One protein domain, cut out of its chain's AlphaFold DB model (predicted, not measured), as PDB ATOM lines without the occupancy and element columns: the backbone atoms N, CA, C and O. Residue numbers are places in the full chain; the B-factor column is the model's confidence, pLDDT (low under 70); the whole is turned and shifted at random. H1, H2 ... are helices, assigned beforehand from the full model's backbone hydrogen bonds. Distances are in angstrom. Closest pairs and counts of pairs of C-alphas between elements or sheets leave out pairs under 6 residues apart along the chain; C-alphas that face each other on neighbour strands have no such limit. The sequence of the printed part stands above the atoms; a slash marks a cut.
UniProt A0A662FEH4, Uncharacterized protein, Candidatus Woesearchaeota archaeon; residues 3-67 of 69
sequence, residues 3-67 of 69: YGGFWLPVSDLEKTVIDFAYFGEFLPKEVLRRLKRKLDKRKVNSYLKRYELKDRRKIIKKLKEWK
ATOM      1  N   TYR A   3     -54.343 -27.875  97.236       46.84
ATOM      2  CA  TYR A   3     -53.247 -28.599  96.584       46.84
ATOM      3  C   TYR A   3     -51.967 -27.773  96.758       46.84
ATOM      4  O   TYR A   3     -51.880 -26.651  96.262       46.84
ATOM      5  N   GLY A   4     -50.980 -28.319  97.474       54.09
ATOM      6  CA  GLY A   4     -49.625 -27.757  97.558       54.09
ATOM      7  C   GLY A   4     -49.507 -26.359  98.184       54.09
ATOM      8  O   GLY A   4     -48.663 -25.586  97.745       54.09
ATOM      9  N   GLY A   5     -50.350 -26.009  99.165       48.44
ATOM     10  CA  GLY A   5     -50.331 -24.692  99.828       48.44
ATOM     11  C   GLY A   5     -51.083 -23.586  99.077       48.44
ATOM     12  O   GLY A   5     -51.052 -22.423  99.480       48.44
ATOM     13  N   PHE A   6     -51.788 -23.938  97.997       44.75
ATOM     14  CA  PHE A   6     -52.690 -23.043  97.286       44.75
ATOM     15  C   PHE A   6     -54.127 -23.553  97.419       44.75
ATOM     16  O   PHE A   6     -54.451 -24.697  97.084       44.75
ATOM     17  N   TRP A   7     -55.024 -22.675  97.872       48.09
ATOM     18  CA  TRP A   7     -56.458 -22.878  97.706       48.09
ATOM     19  C   TRP A   7     -56.736 -22.884  96.206       48.09
ATOM     20  O   TRP A   7     -56.781 -21.815  95.605       48.09
ATOM     21  N   LEU A   8     -56.903 -24.058  95.584       44.81
ATOM     22  CA  LEU A   8     -57.482 -24.123  94.247       44.81
ATOM     23  C   LEU A   8     -58.939 -23.677  94.406       44.81
ATOM     24  O   LEU A   8     -59.741 -24.430  94.979       44.81
ATOM     25  N   PRO A   9     -59.311 -22.461  93.962       50.00
ATOM     26  CA  PRO A   9     -60.711 -22.118  93.942       50.00
ATOM     27  C   PRO A   9     -61.324 -23.049  92.904       50.00
ATOM     28  O   PRO A   9     -60.883 -23.070  91.751       50.00
ATOM     29  N   VAL A  10     -62.316 -23.838  93.318       52.56
ATOM     30  CA  VAL A  10     -63.258 -24.424  92.363       52.56
ATOM     31  C   VAL A  10     -63.710 -23.241  91.510       52.56
ATOM     32  O   VAL A  10     -64.174 -22.248  92.069       52.56
ATOM     33  N   SER A  11     -63.379 -23.250  90.215       60.50
ATOM     34  CA  SER A  11     -63.393 -22.029  89.406       60.50
ATOM     35  C   SER A  11     -64.801 -21.434  89.418       60.50
ATOM     36  O   SER A  11     -65.731 -22.048  88.896       60.50
ATOM     37  N   ASP A  12     -64.972 -20.263  90.044       80.62
ATOM     38  CA  ASP A  12     -66.235 -19.528  89.989       80.62
ATOM     39  C   ASP A  12     -66.628 -19.308  88.521       80.62
ATOM     40  O   ASP A  12     -65.778 -19.281  87.619       80.62
ATOM     41  N   LEU A  13     -67.922 -19.108  88.270       87.31
ATOM     42  CA  LEU A  13     -68.448 -18.919  86.920       87.31
ATOM     43  C   LEU A  13     -67.675 -17.841  86.143       87.31
ATOM     44  O   LEU A  13     -67.341 -18.036  84.976       87.31
ATOM     45  N   GLU A  14     -67.352 -16.722  86.796       91.12
ATOM     46  CA  GLU A  14     -66.604 -15.617  86.194       91.12
ATOM     47  C   GLU A  14     -65.197 -16.022  85.769       91.12
ATOM     48  O   GLU A  14     -64.759 -15.644  84.682       91.12
ATOM     49  N   LYS A  15     -64.497 -16.789  86.610       88.44
ATOM     50  CA  LYS A  15     -63.135 -17.237  86.322       88.44
ATOM     51  C   LYS A  15     -63.145 -18.228  85.163       88.44
ATOM     52  O   LYS A  15     -62.405 -18.033  84.209       88.44
ATOM     53  N   THR A  16     -64.086 -19.171  85.172       89.19
ATOM     54  CA  THR A  16     -64.295 -20.107  84.061       89.19
ATOM     55  C   THR A  16     -64.511 -19.362  82.740       89.19
ATOM     56  O   THR A  16     -63.848 -19.646  81.748       89.19
ATOM     57  N   VAL A  17     -65.389 -18.353  82.707       91.12
ATOM     58  CA  VAL A  17     -65.631 -17.560  81.486       91.12
ATOM     59  C   VAL A  17     -64.388 -16.792  81.027       91.12
ATOM     60  O   VAL A  17     -64.147 -16.686  79.822       91.12
ATOM     61  N   ILE A  18     -63.598 -16.269  81.964       90.81
ATOM     62  CA  ILE A  18     -62.316 -15.625  81.661       90.81
ATOM     63  C   ILE A  18     -61.327 -16.637  81.077       90.81
ATOM     64  O   ILE A  18     -60.670 -16.305  80.092       90.81
ATOM     65  N   ASP A  19     -61.261 -17.855  81.613       89.44
ATOM     66  CA  ASP A  19     -60.378 -18.914  81.119       89.44
ATOM     67  C   ASP A  19     -60.740 -19.282  79.671       89.44
ATOM     68  O   ASP A  19     -59.885 -19.230  78.786       89.44
ATOM     69  N   PHE A  20     -62.025 -19.518  79.375       91.12
ATOM     70  CA  PHE A  20     -62.491 -19.744  77.998       91.12
ATOM     71  C   PHE A  20     -62.108 -18.581  77.067       91.12
ATOM     72  O   PHE A  20     -61.644 -18.793  75.944       91.12
ATOM     73  N   ALA A  21     -62.267 -17.337  77.528       90.69
ATOM     74  CA  ALA A  21     -61.892 -16.160  76.751       90.69
ATOM     75  C   ALA A  21     -60.370 -16.042  76.545       90.69
ATOM     76  O   ALA A  21     -59.926 -15.581  75.490       90.69
ATOM     77  N   TYR A  22     -59.575 -16.459  77.531       88.25
ATOM     78  CA  TYR A  22     -58.115 -16.434  77.498       88.25
ATOM     79  C   TYR A  22     -57.547 -17.469  76.523       88.25
ATOM     80  O   TYR A  22     -56.709 -17.120  75.682       88.25
ATOM     81  N   PHE A  23     -58.033 -18.709  76.593       86.94
ATOM     82  CA  PHE A  23     -57.614 -19.800  75.710       86.94
ATOM     83  C   PHE A  23     -58.231 -19.700  74.309       86.94
ATOM     84  O   PHE A  23     -57.711 -20.280  73.364       86.94
ATOM     85  N   GLY A  24     -59.265 -18.870  74.135       84.06
ATOM     86  CA  GLY A  24     -59.900 -18.637  72.835       84.06
ATOM     87  C   GLY A  24     -60.869 -19.743  72.422       84.06
ATOM     88  O   GLY A  24     -61.279 -19.783  71.264       84.06
ATOM     89  N   GLU A  25     -61.253 -20.583  73.376       83.56
ATOM     90  CA  GLU A  25     -62.148 -21.719  73.209       83.56
ATOM     91  C   GLU A  25     -63.557 -21.287  72.781       83.56
ATOM     92  O   GLU A  25     -64.041 -20.191  73.098       83.56
ATOM     93  N   PHE A  26     -64.233 -22.155  72.033       84.75
ATOM     94  CA  PHE A  26     -65.574 -21.877  71.534       84.75
ATOM     95  C   PHE A  26     -66.632 -22.100  72.622       84.75
ATOM     96  O   PHE A  26     -66.716 -23.168  73.221       84.75
ATOM     97  N   LEU A  27     -67.507 -21.108  72.816       86.38
ATOM     98  CA  LEU A  27     -68.715 -21.244  73.629       86.38
ATOM     99  C   LEU A  27     -69.966 -21.053  72.756       86.38
ATOM    100  O   LEU A  27     -70.100 -20.011  72.104       86.38
ATOM    101  N   PRO A  28     -70.922 -22.004  72.766       90.38
ATOM    102  CA  PRO A  28     -72.178 -21.857  72.040       90.38
ATOM    103  C   PRO A  28     -72.950 -20.606  72.475       90.38
ATOM    104  O   PRO A  28     -72.988 -20.253  73.656       90.38
ATOM    105  N   LYS A  29     -73.653 -19.963  71.532       88.31
ATOM    106  CA  LYS A  29     -74.435 -18.737  71.797       88.31
ATOM    107  C   LYS A  29     -75.426 -18.893  72.954       88.31
ATOM    108  O   LYS A  29     -75.632 -17.956  73.724       88.31
ATOM    109  N   GLU A  30     -76.037 -20.066  73.101       89.56
ATOM    110  CA  GLU A  30     -76.971 -20.342  74.195       89.56
ATOM    111  C   GLU A  30     -76.297 -20.355  75.566       89.56
ATOM    112  O   GLU A  30     -76.849 -19.818  76.530       89.56
ATOM    113  N   VAL A  31     -75.085 -20.912  75.634       89.62
ATOM    114  CA  VAL A  31     -74.256 -20.914  76.841       89.62
ATOM    115  C   VAL A  31     -73.873 -19.479  77.181       89.62
ATOM    116  O   VAL A  31     -74.151 -19.032  78.290       89.62
ATOM    117  N   LEU A  32     -73.381 -18.703  76.209       90.38
ATOM    118  CA  LEU A  32     -73.054 -17.281  76.393       90.38
ATOM    119  C   LEU A  32     -74.248 -16.461  76.909       90.38
ATOM    120  O   LEU A  32     -74.098 -15.643  77.819       90.38
ATOM    121  N   ARG A  33     -75.457 -16.712  76.391       89.81
ATOM    122  CA  ARG A  33     -76.686 -16.046  76.854       89.81
ATOM    123  C   ARG A  33     -77.010 -16.375  78.312       89.81
ATOM    124  O   ARG A  33     -77.431 -15.486  79.053       89.81
ATOM    125  N   ARG A  34     -76.839 -17.634  78.727       89.56
ATOM    126  CA  ARG A  34     -77.040 -18.060  80.123       89.56
ATOM    127  C   ARG A  34     -75.968 -17.472  81.040       89.56
ATOM    128  O   ARG A  34     -76.312 -16.962  82.102       89.56
ATOM    129  N   LEU A  35     -74.709 -17.484  80.602       89.62
ATOM    130  CA  LEU A  35     -73.574 -16.908  81.321       89.62
ATOM    131  C   LEU A  35     -73.781 -15.417  81.577       89.62
ATOM    132  O   LEU A  35     -73.726 -14.989  82.723       89.62
ATOM    133  N   LYS A  36     -74.147 -14.643  80.549       89.00
ATOM    134  CA  LYS A  36     -74.422 -13.202  80.676       89.00
ATOM    135  C   LYS A  36     -75.390 -12.858  81.816       89.00
ATOM    136  O   LYS A  36     -75.230 -11.826  82.453       89.00
ATOM    137  N   ARG A  37     -76.403 -13.697  82.055       89.06
ATOM    138  CA  ARG A  37     -77.416 -13.472  83.103       89.06
ATOM    139  C   ARG A  37     -76.917 -13.791  84.511       89.06
ATOM    140  O   ARG A  37     -77.502 -13.305  85.468       89.06
ATOM    141  N   LYS A  38     -75.899 -14.643  84.629       89.62
ATOM    142  CA  LYS A  38     -75.373 -15.143  85.905       89.62
ATOM    143  C   LYS A  38     -74.059 -14.483  86.319       89.62
ATOM    144  O   LYS A  38     -73.713 -14.553  87.488       89.62
ATOM    145  N   LEU A  39     -73.342 -13.879  85.371       90.31
ATOM    146  CA  LEU A  39     -72.048 -13.251  85.612       90.31
ATOM    147  C   LEU A  39     -72.174 -12.003  86.486       90.31
ATOM    148  O   LEU A  39     -72.890 -11.056  86.146       90.31
ATOM    149  N   ASP A  40     -71.373 -11.953  87.542       92.06
ATOM    150  CA  ASP A  40     -71.150 -10.741  88.318       92.06
ATOM    151  C   ASP A  40     -70.026  -9.900  87.689       92.06
ATOM    152  O   ASP A  40     -68.833 -10.207  87.775       92.06
ATOM    153  N   LYS A  41     -70.405  -8.763  87.091       89.94
ATOM    154  CA  LYS A  41     -69.459  -7.830  86.457       89.94
ATOM    155  C   LYS A  41     -68.394  -7.300  87.422       89.94
ATOM    156  O   LYS A  41     -67.273  -7.023  86.986       89.94
ATOM    157  N   ARG A  42     -68.706  -7.147  88.714       91.06
ATOM    158  CA  ARG A  42     -67.743  -6.681  89.726       91.06
ATOM    159  C   ARG A  42     -66.666  -7.736  89.951       91.06
ATOM    160  O   ARG A  42     -65.482  -7.392  89.947       91.06
ATOM    161  N   LYS A  43     -67.061  -9.009  90.061       91.12
ATOM    162  CA  LYS A  43     -66.127 -10.141  90.161       91.12
ATOM    163  C   LYS A  43     -65.282 -10.296  88.898       91.12
ATOM    164  O   LYS A  43     -64.062 -10.366  89.014       91.12
ATOM    165  N   VAL A  44     -65.889 -10.240  87.707       91.69
ATOM    166  CA  VAL A  44     -65.145 -10.263  86.430       91.69
ATOM    167  C   VAL A  44     -64.077  -9.169  86.412       91.69
ATOM    168  O   VAL A  44     -62.914  -9.443  86.132       91.69
ATOM    169  N   ASN A  45     -64.432  -7.932  86.766       91.31
ATOM    170  CA  ASN A  45     -63.468  -6.833  86.785       91.31
ATOM    171  C   ASN A  45     -62.376  -7.017  87.855       91.31
ATOM    172  O   ASN A  45     -61.223  -6.671  87.606       91.31
ATOM    173  N   SER A  46     -62.715  -7.575  89.022       92.12
ATOM    174  CA  SER A  46     -61.741  -7.934  90.064       92.12
ATOM    175  C   SER A  46     -60.709  -8.938  89.544       92.12
ATOM    176  O   SER A  46     -59.508  -8.718  89.702       92.12
ATOM    177  N   TYR A  47     -61.156  -9.981  88.838       90.50
ATOM    178  CA  TYR A  47     -60.265 -10.954  88.211       90.50
ATOM    179  C   TYR A  47     -59.411 -10.316  87.113       90.50
ATOM    180  O   TYR A  47     -58.192 -10.451  87.143       90.50
ATOM    181  N   LEU A  48     -60.014  -9.543  86.203       90.06
ATOM    182  CA  LEU A  48     -59.301  -8.874  85.106       90.06
ATOM    183  C   LEU A  48     -58.184  -7.935  85.581       90.06
ATOM    184  O   LEU A  48     -57.212  -7.752  84.855       90.06
ATOM    185  N   LYS A  49     -58.297  -7.335  86.775       91.50
ATOM    186  CA  LYS A  49     -57.239  -6.492  87.363       91.50
ATOM    187  C   LYS A  49     -55.968  -7.267  87.731       91.50
ATOM    188  O   LYS A  49     -54.931  -6.634  87.875       91.50
ATOM    189  N   ARG A  50     -56.048  -8.591  87.895       90.06
ATOM    190  CA  ARG A  50     -54.911  -9.455  88.262       90.06
ATOM    191  C   ARG A  50     -54.093  -9.927  87.056       90.06
ATOM    192  O   ARG A  50     -53.004 -10.447  87.249       90.06
ATOM    193  N   TYR A  51     -54.613  -9.764  85.840       87.88
ATOM    194  CA  TYR A  51     -53.918 -10.127  84.606       87.88
ATOM    195  C   TYR A  51     -53.059  -8.966  84.100       87.88
ATOM    196  O   TYR A  51     -53.434  -7.796  84.234       87.88
ATOM    197  N   GLU A  52     -51.949  -9.293  83.438       91.19
ATOM    198  CA  GLU A  52     -51.128  -8.311  82.732       91.19
ATOM    199  C   GLU A  52     -51.935  -7.570  81.653       91.19
ATOM    200  O   GLU A  52     -52.908  -8.084  81.094       91.19
ATOM    201  N   LEU A  53     -51.520  -6.345  81.313       90.88
ATOM    202  CA  LEU A  53     -52.256  -5.475  80.385       90.88
ATOM    203  C   LEU A  53     -52.532  -6.133  79.024       90.88
ATOM    204  O   LEU A  53     -53.606  -5.924  78.452       90.88
ATOM    205  N   LYS A  54     -51.583  -6.924  78.507       91.19
ATOM    206  CA  LYS A  54     -51.710  -7.638  77.229       91.19
ATOM    207  C   LYS A  54     -52.837  -8.671  77.278       91.19
ATOM    208  O   LYS A  54     -53.751  -8.631  76.452       91.19
ATOM    209  N   ASP A  55     -52.810  -9.531  78.287       90.69
ATOM    210  CA  ASP A  55     -53.780 -10.610  78.467       90.69
ATOM    211  C   ASP A  55     -55.158 -10.070  78.829       90.69
ATOM    212  O   ASP A  55     -56.168 -10.473  78.248       90.69
ATOM    213  N   ARG A  56     -55.209  -9.050  79.691       92.75
ATOM    214  CA  ARG A  56     -56.447  -8.349  80.028       92.75
ATOM    215  C   ARG A  56     -57.132  -7.777  78.784       92.75
ATOM    216  O   ARG A  56     -58.347  -7.912  78.640       92.75
ATOM    217  N   ARG A  57     -56.380  -7.152  77.869       93.44
ATOM    218  CA  ARG A  57     -56.926  -6.621  76.604       93.44
ATOM    219  C   ARG A  57     -57.466  -7.738  75.711       93.44
ATOM    220  O   ARG A  57     -58.566  -7.588  75.176       93.44
ATOM    221  N   LYS A  58     -56.732  -8.851  75.588       93.50
ATOM    222  CA  LYS A  58     -57.157 -10.043  74.834       93.50
ATOM    223  C   LYS A  58     -58.486 -10.587  75.367       93.50
ATOM    224  O   LYS A  58     -59.437 -10.728  74.598       93.50
ATOM    225  N   ILE A  59     -58.574 -10.801  76.680       93.06
ATOM    226  CA  ILE A  59     -59.780 -11.308  77.345       93.06
ATOM    227  C   ILE A  59     -60.953 -10.338  77.138       93.06
ATOM    228  O   ILE A  59     -62.017 -10.751  76.685       93.06
ATOM    229  N   ILE A  60     -60.770  -9.037  77.396       93.06
ATOM    230  CA  ILE A  60     -61.841  -8.035  77.240       93.06
ATOM    231  C   ILE A  60     -62.376  -8.003  75.808       93.06
ATOM    232  O   ILE A  60     -63.590  -7.914  75.616       93.06
ATOM    233  N   LYS A  61     -61.496  -8.075  74.801       93.88
ATOM    234  CA  LYS A  61     -61.911  -8.119  73.395       93.88
ATOM    235  C   LYS A  61     -62.839  -9.312  73.144       93.88
ATOM    236  O   LYS A  61     -63.937  -9.122  72.628       93.88
ATOM    237  N   LYS A  62     -62.448 -10.503  73.600       92.19
ATOM    238  CA  LYS A  62     -63.234 -11.732  73.434       92.19
ATOM    239  C   LYS A  62     -64.577 -11.676  74.170       92.19
ATOM    240  O   LYS A  62     -65.614 -12.010  73.604       92.19
ATOM    241  N   LEU A  63     -64.592 -11.166  75.401       91.19
ATOM    242  CA  LEU A  63     -65.829 -10.998  76.175       91.19
ATOM    243  C   LEU A  63     -66.806 -10.002  75.517       91.19
ATOM    244  O   LEU A  63     -68.024 -10.198  75.577       91.19
ATOM    245  N   LYS A  64     -66.296  -8.956  74.853       91.69
ATOM    246  CA  LYS A  64     -67.117  -8.029  74.055       91.69
ATOM    247  C   LYS A  64     -67.675  -8.694  72.797       91.69
ATOM    248  O   LYS A  64     -68.860  -8.527  72.514       91.69
ATOM    249  N   GLU A  65     -66.867  -9.482  72.086       91.00
ATOM    250  CA  GLU A  65     -67.324 -10.284  70.936       91.00
ATOM    251  C   GLU A  65     -68.473 -11.225  71.334       91.00
ATOM    252  O   GLU A  65     -69.463 -11.360  70.614       91.00
ATOM    253  N   TRP A  66     -68.393 -11.810  72.530       91.00
ATOM    254  CA  TRP A  66     -69.430 -12.674  73.100       91.00
ATOM    255  C   TRP A  66     -70.644 -11.933  73.672       91.00
ATOM    256  O   TRP A  66     -71.615 -12.575  74.082       91.00
ATOM    257  N   LYS A  67     -70.623 -10.594  73.698       87.50
ATOM    258  CA  LYS A  67     -71.680  -9.735  74.262       87.50
ATOM    259  C   LYS A  67     -72.019 -10.055  75.728       87.50
ATOM    260  O   LYS A  67     -73.164  -9.834  76.147       87.50
TER     261      LYS A  67
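AT A GLANCE: This is residues 3 to 67 of the 69 residues of an uncharacterized protein of Candidatus Woesearchaeota archaeon (UniProt A0A662FEH4). A tail, residues 3 to 10, sticks out from a small body of four crossed helices, in which H3 and H4 pack on H1 while H2 folds back on one side of it. The printed part has 65 residues with four named helices, H1 to H4 in order, all helix by class. It is compact, radius of gyration of the C-alphas 12.2 A, and spans 37 by 25 by 22 A.

HOW THE PARTS SIT: Start at the hub, H1, residues 13 to 23. H2, residues 29 to 38, only just touches it, with 3 pairs of C-alphas within 8 A, closest Leu 13 and Leu 35 at 7.9 A; this helical hairpin has a steep tilt of 41 degrees. H3, residues 41 to 48, touches H1, closest C-alphas Glu 14 and Val 44, 5.6 A. H4, residues 53 to 65, touches H1 about perpendicular, 75 degrees, closest C-alphas Ala 21 and Ile 59, 5.3 A. H2 is apart from H3 and H4. Every O i to N i+4 pair is within hydrogen-bond range in H1, H3 and H4, and 5 of 6 in H2.

IN THESE COORDINATES: Find C-alpha 13 at (-68.448, -18.919, 86.920); H1 runs 15.6 A. H2 measures 14.6 A, H3 10.3 A; H4 runs 18.4 A to C-alpha 65 at (-67.324, -10.284, 70.936).

THE WHOLE: The printed part has no cut, its three links are tight, and pLDDT is under 70 at residues 3 to 11.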